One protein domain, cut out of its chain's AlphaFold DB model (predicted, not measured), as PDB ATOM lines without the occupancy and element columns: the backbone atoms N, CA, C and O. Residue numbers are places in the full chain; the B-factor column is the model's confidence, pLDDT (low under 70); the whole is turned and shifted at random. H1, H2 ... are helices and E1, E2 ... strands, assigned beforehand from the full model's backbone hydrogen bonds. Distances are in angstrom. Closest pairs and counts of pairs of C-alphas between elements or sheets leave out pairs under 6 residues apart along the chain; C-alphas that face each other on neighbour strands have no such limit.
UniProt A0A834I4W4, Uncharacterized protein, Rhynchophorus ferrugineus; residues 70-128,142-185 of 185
ATOM      1  N   ILE A  70     -89.150  32.964  -3.543       95.12
ATOM      2  CA  ILE A  70     -90.419  32.439  -4.035       95.12
ATOM      3  C   ILE A  70     -91.380  33.614  -4.217       95.12
ATOM      4  O   ILE A  70     -91.818  34.226  -3.244       95.12
ATOM      5  N   ALA A  71     -91.721  33.948  -5.461       93.75
ATOM      6  CA  ALA A  71     -92.680  35.018  -5.741       93.75
ATOM      7  C   ALA A  71     -94.123  34.612  -5.385       93.75
ATOM      8  O   ALA A  71     -94.917  35.435  -4.937       93.75
ATOM      9  N   GLY A  72     -94.453  33.335  -5.571       93.88
ATOM     10  CA  GLY A  72     -95.769  32.772  -5.308       93.88
ATOM     11  C   GLY A  72     -95.793  31.276  -5.598       93.88
ATOM     12  O   GLY A  72     -94.871  30.737  -6.207       93.88
ATOM     13  N   LEU A  73     -96.856  30.610  -5.153       94.62
ATOM     14  CA  LEU A  73     -97.054  29.177  -5.342       94.62
ATOM     15  C   LEU A  73     -98.302  28.954  -6.193       94.62
ATOM     16  O   LEU A  73     -99.365  29.514  -5.921       94.62
ATOM     17  N   ARG A  74     -98.174  28.142  -7.244       93.81
ATOM     18  CA  ARG A  74     -99.308  27.799  -8.104       93.81
ATOM     19  C   ARG A  74    -100.281  26.910  -7.331       93.81
ATOM     20  O   ARG A  74     -99.883  25.874  -6.800       93.81
ATOM     21  N   GLN A  75    -101.562  27.271  -7.330       90.56
ATOM     22  CA  GLN A  75    -102.609  26.439  -6.741       90.56
ATOM     23  C   GLN A  75    -102.616  25.041  -7.379       90.56
ATOM     24  O   GLN A  75    -102.556  24.906  -8.600       90.56
ATOM     25  N   GLY A  76    -102.659  24.006  -6.538       88.88
ATOM     26  CA  GLY A  76    -102.597  22.603  -6.966       88.88
ATOM     27  C   GLY A  76    -101.211  22.120  -7.419       88.88
ATOM     28  O   GLY A  76    -101.060  20.942  -7.712       88.88
ATOM     29  N   GLY A  77    -100.198  22.992  -7.465       91.12
ATOM     30  CA  GLY A  77     -98.815  22.594  -7.727       91.12
ATOM     31  C   GLY A  77     -98.130  22.010  -6.489       91.12
ATOM     32  O   GLY A  77     -98.519  22.313  -5.359       91.12
ATOM     33  N   LEU A  78     -97.055  21.245  -6.705       90.06
ATOM     34  CA  LEU A  78     -96.302  20.564  -5.641       90.06
ATOM     35  C   LEU A  78     -95.773  21.518  -4.563       90.06
ATOM     36  O   LEU A  78     -95.859  21.225  -3.375       90.06
ATOM     37  N   GLY A  79     -95.280  22.692  -4.968       92.38
ATOM     38  CA  GLY A  79     -94.800  23.703  -4.023       92.38
ATOM     39  C   GLY A  79     -95.900  24.250  -3.108       92.38
ATOM     40  O   GLY A  79     -95.614  24.641  -1.984       92.38
ATOM     41  N   ASN A  80     -97.155  24.253  -3.566       93.94
ATOM     42  CA  ASN A  80     -98.305  24.656  -2.762       93.94
ATOM     43  C   ASN A  80     -98.814  23.503  -1.887       93.94
ATOM     44  O   ASN A  80     -99.166  23.724  -0.738       93.94
ATOM     45  N   SER A  81     -98.875  22.276  -2.414       93.00
ATOM     46  CA  SER A  81     -99.417  21.119  -1.688       93.00
ATOM     47  C   SER A  81     -98.468  20.525  -0.648       93.00
ATOM     48  O   SER A  81     -98.927  19.774   0.206       93.00
ATOM     49  N   CYS A  82     -97.170  20.845  -0.695       93.25
ATOM     50  CA  CYS A  82     -96.210  20.380   0.308       93.25
ATOM     51  C   CYS A  82     -96.340  21.102   1.657       93.25
ATOM     52  O   CYS A  82     -95.766  20.637   2.640       93.25
ATOM     53  N   ASP A  83     -97.048  22.239   1.694       96.38
ATOM     54  CA  ASP A  83     -97.335  23.047   2.884       96.38
ATOM     55  C   ASP A  83     -96.081  23.534   3.659       96.38
ATOM     56  O   ASP A  83     -96.184  24.051   4.770       96.38
ATOM     57  N   GLN A  84     -94.884  23.446   3.063       95.62
ATOM     58  CA  GLN A  84     -93.606  23.842   3.681       95.62
ATOM     59  C   GLN A  84     -93.059  25.186   3.174       95.62
ATOM     60  O   GLN A  84     -92.282  25.849   3.870       95.62
ATOM     61  N   LEU A  85     -93.475  25.604   1.979       96.12
ATOM     62  CA  LEU A  85     -93.005  26.818   1.316       96.12
ATOM     63  C   LEU A  85     -94.008  27.959   1.472       96.12
ATOM     64  O   LEU A  85     -95.214  27.741   1.564       96.12
ATOM     65  N   ALA A  86     -93.502  29.185   1.443       95.44
ATOM     66  CA  ALA A  86     -94.299  30.398   1.434       95.44
ATOM     67  C   ALA A  86     -93.698  31.435   0.469       95.44
ATOM     68  O   ALA A  86     -92.490  31.425   0.208       95.44
ATOM     69  N   PRO A  87     -94.515  32.372  -0.049       94.88
ATOM     70  CA  PRO A  87     -93.995  33.545  -0.735       94.88
ATOM     71  C   PRO A  87     -92.954  34.275   0.124       94.88
ATOM     72  O   PRO A  87     -93.074  34.340   1.347       94.88
ATOM     73  N   CYS A  88     -91.955  34.851  -0.538       93.75
ATOM     74  CA  CYS A  88     -90.789  35.522   0.040       93.75
ATOM     75  C   CYS A  88     -89.749  34.617   0.719       93.75
ATOM     76  O   CYS A  88     -88.703  35.141   1.111       93.75
ATOM     77  N   ASP A  89     -89.955  33.300   0.809       95.94
ATOM     78  CA  ASP A  89     -88.872  32.397   1.206       95.94
ATOM     79  C   ASP A  89     -87.712  32.510   0.215       95.94
ATOM     80  O   ASP A  89     -87.912  32.525  -1.003       95.94
ATOM     81  N   ARG A  90     -86.490  32.598   0.736       95.38
ATOM     82  CA  ARG A  90     -85.269  32.631  -0.065       95.38
ATOM     83  C   ARG A  90     -84.824  31.202  -0.311       95.38
ATOM     84  O   ARG A  90     -84.555  30.466   0.636       95.38
ATOM     85  N   VAL A  91     -84.709  30.827  -1.577       95.44
ATOM     86  CA  VAL A  91     -84.123  29.543  -1.963       95.44
ATOM     87  C   VAL A  91     -82.613  29.715  -1.869       95.44
ATOM     88  O   VAL A  91     -82.060  30.593  -2.531       95.44
ATOM     89  N   LEU A  92     -81.963  28.935  -1.006       96.25
ATOM     90  CA  LEU A  92     -80.511  28.941  -0.805       96.25
ATOM     91  C   LEU A  92     -79.814  27.933  -1.716       96.25
ATOM     92  O   LEU A  92     -78.718  28.202  -2.212       96.25
ATOM     93  N   SER A  93     -80.440  26.774  -1.915       96.81
ATOM     94  CA  SER A  93     -79.950  25.736  -2.812       96.81
ATOM     95  C   SER A  93     -81.079  24.838  -3.318       96.81
ATOM     96  O   SER A  93     -82.127  24.714  -2.678       96.81
ATOM     97  N   VAL A  94     -80.846  24.212  -4.472       96.81
ATOM     98  CA  VAL A  94     -81.700  23.180  -5.075       96.81
ATOM     99  C   VAL A  94     -80.821  21.965  -5.361       96.81
ATOM    100  O   VAL A  94     -79.822  22.085  -6.063       96.81
ATOM    101  N   ASN A  95     -81.143  20.807  -4.782       96.06
ATOM    102  CA  ASN A  95     -80.357  19.568  -4.884       96.06
ATOM    103  C   ASN A  95     -78.850  19.770  -4.599       96.06
ATOM    104  O   ASN A  95     -77.989  19.157  -5.223       96.06
ATOM    105  N   GLY A  96     -78.528  20.656  -3.648       95.88
ATOM    106  CA  GLY A  96     -77.153  20.990  -3.258       95.88
ATOM    107  C   GLY A  96     -76.461  22.041  -4.136       95.88
ATOM    108  O   GLY A  96     -75.368  22.489  -3.792       95.88
ATOM    109  N   ILE A  97     -77.087  22.491  -5.226       96.06
ATOM    110  CA  ILE A  97     -76.582  23.592  -6.052       96.06
ATOM    111  C   ILE A  97     -77.011  24.908  -5.412       96.06
ATOM    112  O   ILE A  97     -78.201  25.213  -5.331       96.06
ATOM    113  N   ALA A  98     -76.036  25.679  -4.932       96.38
ATOM    114  CA  ALA A  98     -76.285  26.981  -4.331       96.38
ATOM    115  C   ALA A  98     -76.858  27.954  -5.366       96.38
ATOM    116  O   ALA A  98     -76.280  28.162  -6.429       96.38
ATOM    117  N   THR A  99     -77.959  28.608  -5.015       95.69
ATOM    118  CA  THR A  99     -78.667  29.548  -5.893       95.69
ATOM    119  C   THR A  99     -78.237  30.998  -5.696       95.69
ATOM    120  O   THR A  99     -78.765  31.912  -6.334       95.69
ATOM    121  N   ALA A 100     -77.272  31.243  -4.806       93.00
ATOM    122  CA  ALA A 100     -76.732  32.573  -4.573       93.00
ATOM    123  C   ALA A 100     -76.201  33.170  -5.887       93.00
ATOM    124  O   ALA A 100     -75.317  32.596  -6.522       93.00
ATOM    125  N   ARG A 101     -76.716  34.352  -6.255       89.44
ATOM    126  CA  ARG A 101     -76.380  35.088  -7.488       89.44
ATOM    127  C   ARG A 101     -76.847  34.435  -8.802       89.44
ATOM    128  O   ARG A 101     -76.489  34.944  -9.862       89.44
ATOM    129  N   MET A 102     -77.651  33.368  -8.765       93.56
ATOM    130  CA  MET A 102     -78.323  32.857  -9.969       93.56
ATOM    131  C   MET A 102     -79.441  33.811 -10.405       93.56
ATOM    132  O   MET A 102     -80.110  34.420  -9.563       93.56
ATOM    133  N   ARG A 103     -79.672  33.941 -11.718       91.44
ATOM    134  CA  ARG A 103     -80.858  34.653 -12.211       91.44
ATOM    135  C   ARG A 103     -82.099  33.787 -11.975       91.44
ATOM    136  O   ARG A 103     -81.979  32.565 -11.971       91.44
ATOM    137  N   PRO A 104     -83.292  34.386 -11.821       90.00
ATOM    138  CA  PRO A 104     -84.529  33.619 -11.680       90.00
ATOM    139  C   PRO A 104     -84.713  32.571 -12.784       90.00
ATOM    140  O   PRO A 104     -85.009  31.426 -12.471       90.00
ATOM    141  N   ASP A 105     -84.432  32.933 -14.038       92.81
ATOM    142  CA  ASP A 105     -84.560  32.022 -15.182       92.81
ATOM    143  C   ASP A 105     -83.597  30.827 -15.092       92.81
ATOM    144  O   ASP A 105     -83.977  29.708 -15.428       92.81
ATOM    145  N   ASP A 106     -82.381  31.029 -14.569       95.38
ATOM    146  CA  ASP A 106     -81.411  29.944 -14.362       95.38
ATOM    147  C   ASP A 106     -81.896  28.971 -13.276       95.38
ATOM    148  O   ASP A 106     -81.671  27.765 -13.353       95.38
ATOM    149  N   VAL A 107     -82.572  29.492 -12.247       94.75
ATOM    150  CA  VAL A 107     -83.151  28.686 -11.161       94.75
ATOM    151  C   VAL A 107     -84.357  27.902 -11.670       94.75
ATOM    152  O   VAL A 107     -84.502  26.730 -11.335       94.75
ATOM    153  N   THR A 108     -85.203  28.523 -12.494       93.62
ATOM    154  CA  THR A 108     -86.313  27.840 -13.164       93.62
ATOM    155  C   THR A 108     -85.795  26.736 -14.080       93.62
ATOM    156  O   THR A 108     -86.230  25.601 -13.937       93.62
ATOM    157  N   GLY A 109     -84.796  27.017 -14.920       95.62
ATOM    158  CA  GLY A 109     -84.177  26.001 -15.773       95.62
ATOM    159  C   GLY A 109     -83.543  24.855 -14.979       95.62
ATOM    160  O   GLY A 109     -83.657  23.697 -15.373       95.62
ATOM    161  N   LEU A 110     -82.933  25.151 -13.825       95.56
ATOM    162  CA  LEU A 110     -82.428  24.120 -12.919       95.56
ATOM    163  C   LEU A 110     -83.561  23.227 -12.397       95.56
ATOM    164  O   LEU A 110     -83.424  22.008 -12.431       95.56
ATOM    165  N   LEU A 111     -84.670  23.812 -11.939       94.50
ATOM    166  CA  LEU A 111     -85.836  23.061 -11.465       94.50
ATOM    167  C   LEU A 111     -86.468  22.209 -12.576       94.50
ATOM    168  O   LEU A 111     -86.789  21.051 -12.328       94.50
ATOM    169  N   ASP A 112     -86.586  22.752 -13.788       94.94
ATOM    170  CA  ASP A 112     -87.156  22.061 -14.951       94.94
ATOM    171  C   ASP A 112     -86.276  20.897 -15.436       94.94
ATOM    172  O   ASP A 112     -86.773  19.957 -16.050       94.94
ATOM    173  N   SER A 113     -84.970  20.943 -15.153       95.62
ATOM    174  CA  SER A 113     -84.020  19.878 -15.504       95.62
ATOM    175  C   SER A 113     -84.006  18.691 -14.533       95.62
ATOM    176  O   SER A 113     -83.319  17.703 -14.791       95.62
ATOM    177  N   ILE A 114     -84.702  18.785 -13.394       95.44
ATOM    178  CA  ILE A 114     -84.702  17.727 -12.380       95.44
ATOM    179  C   ILE A 114     -85.777  16.696 -12.710       95.44
ATOM    180  O   ILE A 114     -86.972  16.944 -12.559       95.44
ATOM    181  N   ASP A 115     -85.330  15.489 -13.036       92.19
ATOM    182  CA  ASP A 115     -86.199  14.324 -13.100       92.19
ATOM    183  C   ASP A 115     -86.393  13.745 -11.689       92.19
ATOM    184  O   ASP A 115     -85.495  13.136 -11.102       92.19
ATOM    185  N   GLY A 116     -87.584  13.940 -11.119       91.31
ATOM    186  CA  GLY A 116     -87.984  13.341  -9.845       91.31
ATOM    187  C   GLY A 116     -87.935  14.299  -8.654       91.31
ATOM    188  O   GLY A 116     -88.592  15.339  -8.647       91.31
ATOM    189  N   ASN A 117     -87.239  13.900  -7.586       91.56
ATOM    190  CA  ASN A 117     -87.341  14.575  -6.294       91.56
ATOM    191  C   ASN A 117     -86.494  15.853  -6.241       91.56
ATOM    192  O   ASN A 117     -85.318  15.869  -6.610       91.56
ATOM    193  N   VAL A 118     -87.084  16.905  -5.677       94.44
ATOM    194  CA  VAL A 118     -86.426  18.193  -5.444       94.44
ATOM    195  C   VAL A 118     -86.225  18.396  -3.945       94.44
ATOM    196  O   VAL A 118     -87.179  18.374  -3.168       94.44
ATOM    197  N   ILE A 119     -84.983  18.641  -3.541       96.06
ATOM    198  CA  ILE A 119     -84.596  19.039  -2.188       96.06
ATOM    199  C   ILE A 119     -84.199  20.511  -2.237       96.06
ATOM    200  O   ILE A 119     -83.269  20.884  -2.952       96.06
ATOM    201  N   MET A 120     -84.889  21.349  -1.466       95.69
ATOM    202  CA  MET A 120     -84.587  22.777  -1.367       95.69
ATOM    203  C   MET A 120     -84.141  23.139   0.039       95.69
ATOM    204  O   MET A 120     -84.819  22.829   1.019       95.69
ATOM    205  N   GLU A 121     -83.040  23.875   0.133       96.50
ATOM    206  CA  GLU A 121     -82.705  24.593   1.355       96.50
ATOM    207  C   GLU A 121     -83.314  25.986   1.276       96.50
ATOM    208  O   GLU A 121     -83.030  26.753   0.354       96.50
ATOM    209  N   VAL A 122     -84.156  26.317   2.252       96.19
ATOM    210  CA  VAL A 122     -84.855  27.602   2.297       96.19
ATOM    211  C   VAL A 122     -84.510  28.380   3.558       96.19
ATOM    212  O   VAL A 122     -84.427  27.838   4.667       96.19
ATOM    213  N   GLU A 123     -84.333  29.681   3.384       95.31
ATOM    214  CA  GLU A 123     -84.319  30.659   4.460       95.31
ATOM    215  C   GLU A 123     -85.645  31.413   4.464       95.31
ATOM    216  O   GLU A 123     -86.155  31.823   3.424       95.31
ATOM    217  N   TYR A 124     -86.188  31.623   5.658       95.00
ATOM    218  CA  TYR A 124     -87.435  32.337   5.842       95.00
ATOM    219  C   TYR A 124     -87.322  33.378   6.943       95.00
ATOM    220  O   TYR A 124     -86.539  33.238   7.887       95.00
ATOM    221  N   SER A 125     -88.157  34.410   6.852       92.31
ATOM    222  CA  SER A 125     -88.292  35.404   7.910       92.31
ATOM    223  C   SER A 125     -88.976  34.795   9.131       92.31
ATOM    224  O   SER A 125     -90.032  34.172   9.019       92.31
ATOM    225  N   LEU A 126     -88.381  34.985  10.308       91.19
ATOM    226  CA  LEU A 126     -88.996  34.544  11.554       91.19
ATOM    227  C   LEU A 126     -90.306  35.316  11.783       91.19
ATOM    228  O   LEU A 126     -90.294  36.547  11.696       91.19
ATOM    229  N   PRO A 127     -91.417  34.627  12.094       88.00
ATOM    230  CA  PRO A 127     -92.681  35.291  12.378       88.00
ATOM    231  C   PRO A 127     -92.533  36.256  13.562       88.00
ATOM    232  O   PRO A 127     -91.858  35.956  14.555       88.00
ATOM    233  N   SER A 128     -93.175  37.422  13.450       84.38
ATOM    234  CA  SER A 128     -93.334  38.323  14.592       84.38
ATOM    235  C   SER A 128     -94.215  37.632  15.624       84.38
ATOM    236  O   SER A 128     -95.292  37.138  15.294       84.38
ATOM    237  N   THR A 142    -106.934  24.703  22.953       96.81
ATOM    238  CA  THR A 142    -108.015  23.853  22.457       96.81
ATOM    239  C   THR A 142    -107.418  22.739  21.611       96.81
ATOM    240  O   THR A 142    -106.376  22.937  20.979       96.81
ATOM    241  N   ASP A 143    -108.081  21.591  21.603       96.81
ATOM    242  CA  ASP A 143    -107.661  20.441  20.820       96.81
ATOM    243  C   ASP A 143    -108.333  20.479  19.449       96.81
ATOM    244  O   ASP A 143    -109.546  20.656  19.334       96.81
ATOM    245  N   VAL A 144    -107.533  20.300  18.399       96.12
ATOM    246  CA  VAL A 144    -108.005  20.251  17.012       96.12
ATOM    247  C   VAL A 144    -107.510  18.953  16.392       96.12
ATOM    248  O   VAL A 144    -106.307  18.744  16.238       96.12
ATOM    249  N   THR A 145    -108.435  18.057  16.052       96.69
ATOM    250  CA  THR A 145    -108.121  16.799  15.363       96.69
ATOM    251  C   THR A 145    -108.242  17.002  13.857       96.69
ATOM    252  O   THR A 145    -109.299  17.391  13.374       96.69
ATOM    253  N   ILE A 146    -107.161  16.741  13.121       96.94
ATOM    254  CA  ILE A 146    -107.094  16.908  11.663       96.94
ATOM    255  C   ILE A 146    -106.556  15.614  11.058       96.94
ATOM    256  O   ILE A 146    -105.493  15.130  11.455       96.94
ATOM    257  N   GLU A 147    -107.272  15.066  10.082       95.94
ATOM    258  CA  GLU A 147    -106.802  13.930   9.295       95.94
ATOM    259  C   GLU A 147    -105.761  14.393   8.270       95.94
ATOM    260  O   GLU A 147    -105.928  15.414   7.600       95.94
ATOM    261  N   ARG A 148    -104.659  13.648   8.139       94.69
ATOM    262  CA  ARG A 148    -103.656  13.946   7.114       94.69
ATOM    263  C   ARG A 148    -104.160  13.504   5.747       94.69
ATOM    264  O   ARG A 148    -104.584  12.367   5.590       94.69
ATOM    265  N   VAL A 149    -103.983  14.361   4.749       93.75
ATOM    266  CA  VAL A 149    -104.205  14.026   3.337       93.75
ATOM    267  C   VAL A 149    -102.866  14.134   2.626       93.75
ATOM    268  O   VAL A 149    -102.181  15.151   2.752       93.75
ATOM    269  N   ASP A 150    -102.457  13.057   1.955       90.31
ATOM    270  CA  ASP A 150    -101.153  12.940   1.286       90.31
ATOM    271  C   ASP A 150     -99.968  13.280   2.211       90.31
ATOM    272  O   ASP A 150     -98.994  13.925   1.831       90.31
ATOM    273  N   GLY A 151    -100.080  12.880   3.482       90.50
ATOM    274  CA  GLY A 151     -99.061  13.121   4.506       90.50
ATOM    275  C   GLY A 151     -99.028  14.544   5.078       90.50
ATOM    276  O   GLY A 151     -98.274  14.778   6.025       90.50
ATOM    277  N   SER A 152     -99.859  15.465   4.581       93.62
ATOM    278  CA  SER A 152     -99.914  16.858   5.031       93.62
ATOM    279  C   SER A 152    -101.164  17.179   5.859       93.62
ATOM    280  O   SER A 152    -102.213  16.560   5.711       93.62
ATOM    281  N   LEU A 153    -101.047  18.196   6.718       96.81
ATOM    282  CA  LEU A 153    -102.154  18.804   7.464       96.81
ATOM    283  C   LEU A 153    -102.701  20.076   6.789       96.81
ATOM    284  O   LEU A 153    -103.694  20.627   7.252       96.81
ATOM    285  N   GLY A 154    -102.088  20.570   5.707       96.88
ATOM    286  CA  GLY A 154    -102.525  21.818   5.061       96.88
ATOM    287  C   GLY A 154    -102.095  23.092   5.791       96.88
ATOM    288  O   GLY A 154    -102.769  24.114   5.667       96.88
ATOM    289  N   ILE A 155    -101.020  23.036   6.585       97.62
ATOM    290  CA  ILE A 155    -100.502  24.170   7.366       97.62
ATOM    291  C   ILE A 155     -99.003  24.358   7.164       97.62
ATOM    292  O   ILE A 155     -98.253  23.386   7.116       97.62
ATOM    293  N   THR A 156     -98.560  25.614   7.162       97.06
ATOM    294  CA  THR A 156     -97.136  25.965   7.154       97.06
ATOM    295  C   THR A 156     -96.684  26.418   8.533       97.06
ATOM    296  O   THR A 156     -97.113  27.461   9.040       97.06
ATOM    297  N   LEU A 157     -95.777  25.642   9.127       95.81
ATOM    298  CA  LEU A 157     -95.167  25.925  10.426       95.81
ATOM    299  C   LEU A 157     -93.848  26.689  10.271       95.81
ATOM    300  O   LEU A 157     -93.035  26.384   9.399       95.81
ATOM    301  N   ARG A 158     -93.622  27.671  11.149       95.62
ATOM    302  CA  ARG A 158     -92.371  28.440  11.251       95.62
ATOM    303  C   ARG A 158     -91.949  28.605  12.704       95.62
ATOM    304  O   ARG A 158     -92.781  28.552  13.604       95.62
ATOM    305  N   GLY A 159     -90.657  28.849  12.914       93.75
ATOM    306  CA  GLY A 159     -90.068  28.956  14.245       93.75
ATOM    307  C   GLY A 159     -89.475  27.631  14.714       93.75
ATOM    308  O   GLY A 159     -88.986  26.846  13.906       93.75
ATOM    309  N   GLY A 160     -89.498  27.406  16.022       94.56
ATOM    310  CA  GLY A 160     -88.804  26.306  16.683       94.56
ATOM    311  C   GLY A 160     -87.600  26.779  17.498       94.56
ATOM    312  O   GLY A 160     -87.192  27.945  17.451       94.56
ATOM    313  N   TYR A 161     -87.055  25.852  18.277       94.31
ATOM    314  CA  TYR A 161     -85.871  26.076  19.098       94.31
ATOM    315  C   TYR A 161     -84.601  25.999  18.245       94.31
ATOM    316  O   TYR A 161     -84.427  25.058  17.471       94.31
ATOM    317  N   VAL A 162     -83.715  26.985  18.396       93.19
ATOM    318  CA  VAL A 162     -82.441  27.090  17.673       93.19
ATOM    319  C   VAL A 162     -81.304  27.142  18.704       93.19
ATOM    320  O   VAL A 162     -81.023  28.226  19.224       93.19
ATOM    321  N   PRO A 163     -80.659  26.003  19.024       93.50
ATOM    322  CA  PRO A 163     -79.648  25.922  20.082       93.50
ATOM    323  C   PRO A 163     -78.454  26.859  19.863       93.50
ATOM    324  O   PRO A 163     -77.991  27.511  20.795       93.50
ATOM    325  N   GLU A 164     -77.968  26.958  18.627       94.38
ATOM    326  CA  GLU A 164     -76.772  27.733  18.278       94.38
ATOM    327  C   GLU A 164     -77.046  29.243  18.249       94.38
ATOM    328  O   GLU A 164     -76.134  30.060  18.390       94.38
ATOM    329  N   HIS A 165     -78.312  29.626  18.067       92.38
ATOM    330  CA  HIS A 165     -78.764  31.011  18.002       92.38
ATOM    331  C   HIS A 165     -80.068  31.192  18.794       92.38
ATOM    332  O   HIS A 165     -81.126  31.401  18.189       92.38
ATOM    333  N   PRO A 166     -80.023  31.158  20.141       91.75
ATOM    334  CA  PRO A 166     -81.223  31.219  20.977       91.75
ATOM    335  C   PRO A 166     -82.115  32.433  20.691       91.75
ATOM    336  O   PRO A 166     -83.338  32.317  20.725       91.75
ATOM    337  N   GLN A 167     -81.535  33.574  20.298       88.88
ATOM    338  CA  GLN A 167     -82.263  34.788  19.905       88.88
ATOM    339  C   GLN A 167     -83.159  34.618  18.662       88.88
ATOM    340  O   GLN A 167     -84.104  35.388  18.456       88.88
ATOM    341  N   LEU A 168     -82.876  33.615  17.826       90.94
ATOM    342  CA  LEU A 168     -83.672  33.250  16.654       90.94
ATOM    343  C   LEU A 168     -84.767  32.227  16.986       90.94
ATOM    344  O   LEU A 168     -85.637  31.987  16.151       90.94
ATOM    345  N   SER A 169     -84.766  31.661  18.197       92.25
ATOM    346  CA  SER A 169     -85.802  30.724  18.622       92.25
ATOM    347  C   SER A 169     -87.164  31.409  18.669       92.25
ATOM    348  O   SER A 169     -87.303  32.538  19.150       92.25
ATOM    349  N   ARG A 170     -88.188  30.721  18.178       91.94
ATOM    350  CA  ARG A 170     -89.588  31.155  18.245       91.94
ATOM    351  C   ARG A 170     -90.457  29.961  18.641       91.94
ATOM    352  O   ARG A 170     -90.059  28.828  18.377       91.94
ATOM    353  N   PRO A 171     -91.646  30.175  19.222       92.25
ATOM    354  CA  PRO A 171     -92.662  29.127  19.264       92.25
ATOM    355  C   PRO A 171     -92.913  28.558  17.860       92.25
ATOM    356  O   PRO A 171     -92.615  29.216  16.859       92.25
ATOM    357  N   LEU A 172     -93.474  27.352  17.775       94.38
ATOM    358  CA  LEU A 172     -94.012  26.865  16.509       94.38
ATOM    359  C   LEU A 172     -95.273  27.667  16.185       94.38
ATOM    360  O   LEU A 172     -96.241  27.644  16.942       94.38
ATOM    361  N   ILE A 173     -95.237  28.405  15.080       93.94
ATOM    362  CA  ILE A 173     -96.321  29.283  14.643       93.94
ATOM    363  C   ILE A 173     -96.864  28.767  13.316       93.94
ATOM    364  O   ILE A 173     -96.109  28.584  12.358       93.94
ATOM    365  N   ILE A 174     -98.182  28.577  13.252       95.81
ATOM    366  CA  ILE A 174     -98.899  28.380  11.992       95.81
ATOM    367  C   ILE A 174     -98.953  29.736  11.289       95.81
ATOM    368  O   ILE A 174     -99.586  30.672  11.768       95.81
ATOM    369  N   THR A 175     -98.247  29.850  10.169       95.25
ATOM    370  CA  THR A 175     -98.156  31.096   9.386       95.25
ATOM    371  C   THR A 175     -99.085  31.106   8.181       95.25
ATOM    372  O   THR A 175     -99.444  32.173   7.688       95.25
ATOM    373  N   HIS A 176     -99.501  29.925   7.728       95.81
ATOM    374  CA  HIS A 176    -100.439  29.771   6.631       95.81
ATOM    375  C   HIS A 176    -101.296  28.519   6.830       95.81
ATOM    376  O   HIS A 176    -100.802  27.499   7.310       95.81
ATOM    377  N   VAL A 177    -102.567  28.616   6.440       97.00
ATOM    378  CA  VAL A 177    -103.497  27.494   6.283       97.00
ATOM    379  C   VAL A 177    -103.877  27.464   4.809       97.00
ATOM    380  O   VAL A 177    -104.447  28.434   4.299       97.00
ATOM    381  N   ARG A 178    -103.532  26.380   4.112       95.56
ATOM    382  CA  ARG A 178    -103.765  26.257   2.674       95.56
ATOM    383  C   ARG A 178    -105.269  26.173   2.391       95.56
ATOM    384  O   ARG A 178    -105.926  25.267   2.911       95.56
ATOM    385  N   PRO A 179    -105.824  27.035   1.517       94.94
ATOM    386  CA  PRO A 179    -107.230  26.960   1.135       94.94
ATOM    387  C   PRO A 179    -107.609  25.572   0.613       94.94
ATOM    388  O   PRO A 179    -106.899  24.995  -0.216       94.94
ATOM    389  N   ASN A 180    -108.745  25.056   1.087       93.19
ATOM    390  CA  ASN A 180    -109.271  23.719   0.778       93.19
ATOM    391  C   ASN A 180    -108.408  22.532   1.259       93.19
ATOM    392  O   ASN A 180    -108.730  21.387   0.923       93.19
ATOM    393  N   GLY A 181    -107.331  22.784   2.014       95.06
ATOM    394  CA  GLY A 181    -106.515  21.755   2.663       95.06
ATOM    395  C   GLY A 181    -107.173  21.176   3.926       95.06
ATOM    396  O   GLY A 181    -108.230  21.658   4.332       95.06
ATOM    397  N   PRO A 182    -106.564  20.160   4.563       96.56
ATOM    398  CA  PRO A 182    -107.167  19.469   5.705       96.56
ATOM    399  C   PRO A 182    -107.501  20.382   6.886       96.56
ATOM    400  O   PRO A 182    -108.639  20.393   7.324       96.56
ATOM    401  N   ALA A 183    -106.566  21.222   7.337       97.06
ATOM    402  CA  ALA A 183    -106.806  22.167   8.432       97.06
ATOM    403  C   ALA A 183    -107.771  23.319   8.094       97.06
ATOM    404  O   ALA A 183    -108.134  24.086   8.982       97.06
ATOM    405  N   TYR A 184    -108.121  23.503   6.817       96.50
ATOM    406  CA  TYR A 184    -109.071  24.535   6.396       96.50
ATOM    407  C   TYR A 184    -110.530  24.074   6.536       96.50
ATOM    408  O   TYR A 184    -111.418  24.917   6.635       96.50
ATOM    409  N   ARG A 185    -110.774  22.761   6.462       91.94
ATOM    410  CA  ARG A 185    -112.108  22.147   6.477       91.94
ATOM    411  C   ARG A 185    -112.564  21.876   7.903       91.94
ATOM    412  O   ARG A 185    -113.785  22.012   8.122       91.94
TER     413      ARG A 185
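What this domain is: This is residues 70 to 128 and 142 to 185 of the 185 residues of an uncharacterized protein of Rhynchophorus ferrugineus (UniProt A0A834I4W4). Little of this domain is regular: two antiparallel two-stranded ribbons, the hairpin E3-E4 and the smaller pair E1-E2, stand apart amid loops, with H2 near E1 at one end of the long axis and Thr 142 at the other. The 103 printed residues run H1 E1 H2 E2 E3 E4, a mixed class with only 36 residues in these two named helices and four named strands. It is only just compact, close to loose, with a radius of gyration of the C-alphas of 15.3 A and spans of 46 by 35 by 20 A.

How they stand to each other: Begin at the hairpin of E3, residues 155 to 160, and E4, residues 170 to 177, antiparallel at 167 degrees; N 156 and O 176, 2.9 A apart, are within hydrogen-bond range. Both are apart from E1, residues 90 to 94, and E2, residues 120 to 123, antiparallel at 158 degrees, with N 90 and O 123 within range at 2.8 A. The closest C-alphas of E1 and H2, residues 104 to 112, are Val 94 and Leu 111, 7.6 A. H2 has every O i to N i+4 pair within range; H1, residues 78 to 81, is too short for one.

Where its parts are: Find H1 beginning at C-alpha 78 (-96.302, 20.564, -5.641). H2 measures 12.3 A, E1 11.3 A, E3 15.1 A; E4, 18.7 A, ends at C-alpha 177 (-103.497, 27.494, 6.283).

The domain as a whole: Residues 129 to 141 are not printed; C-alphas 128 and 142 are 22.1 A apart across this cut. The links printed whole are short. No printed residue is under 70 in pLDDT.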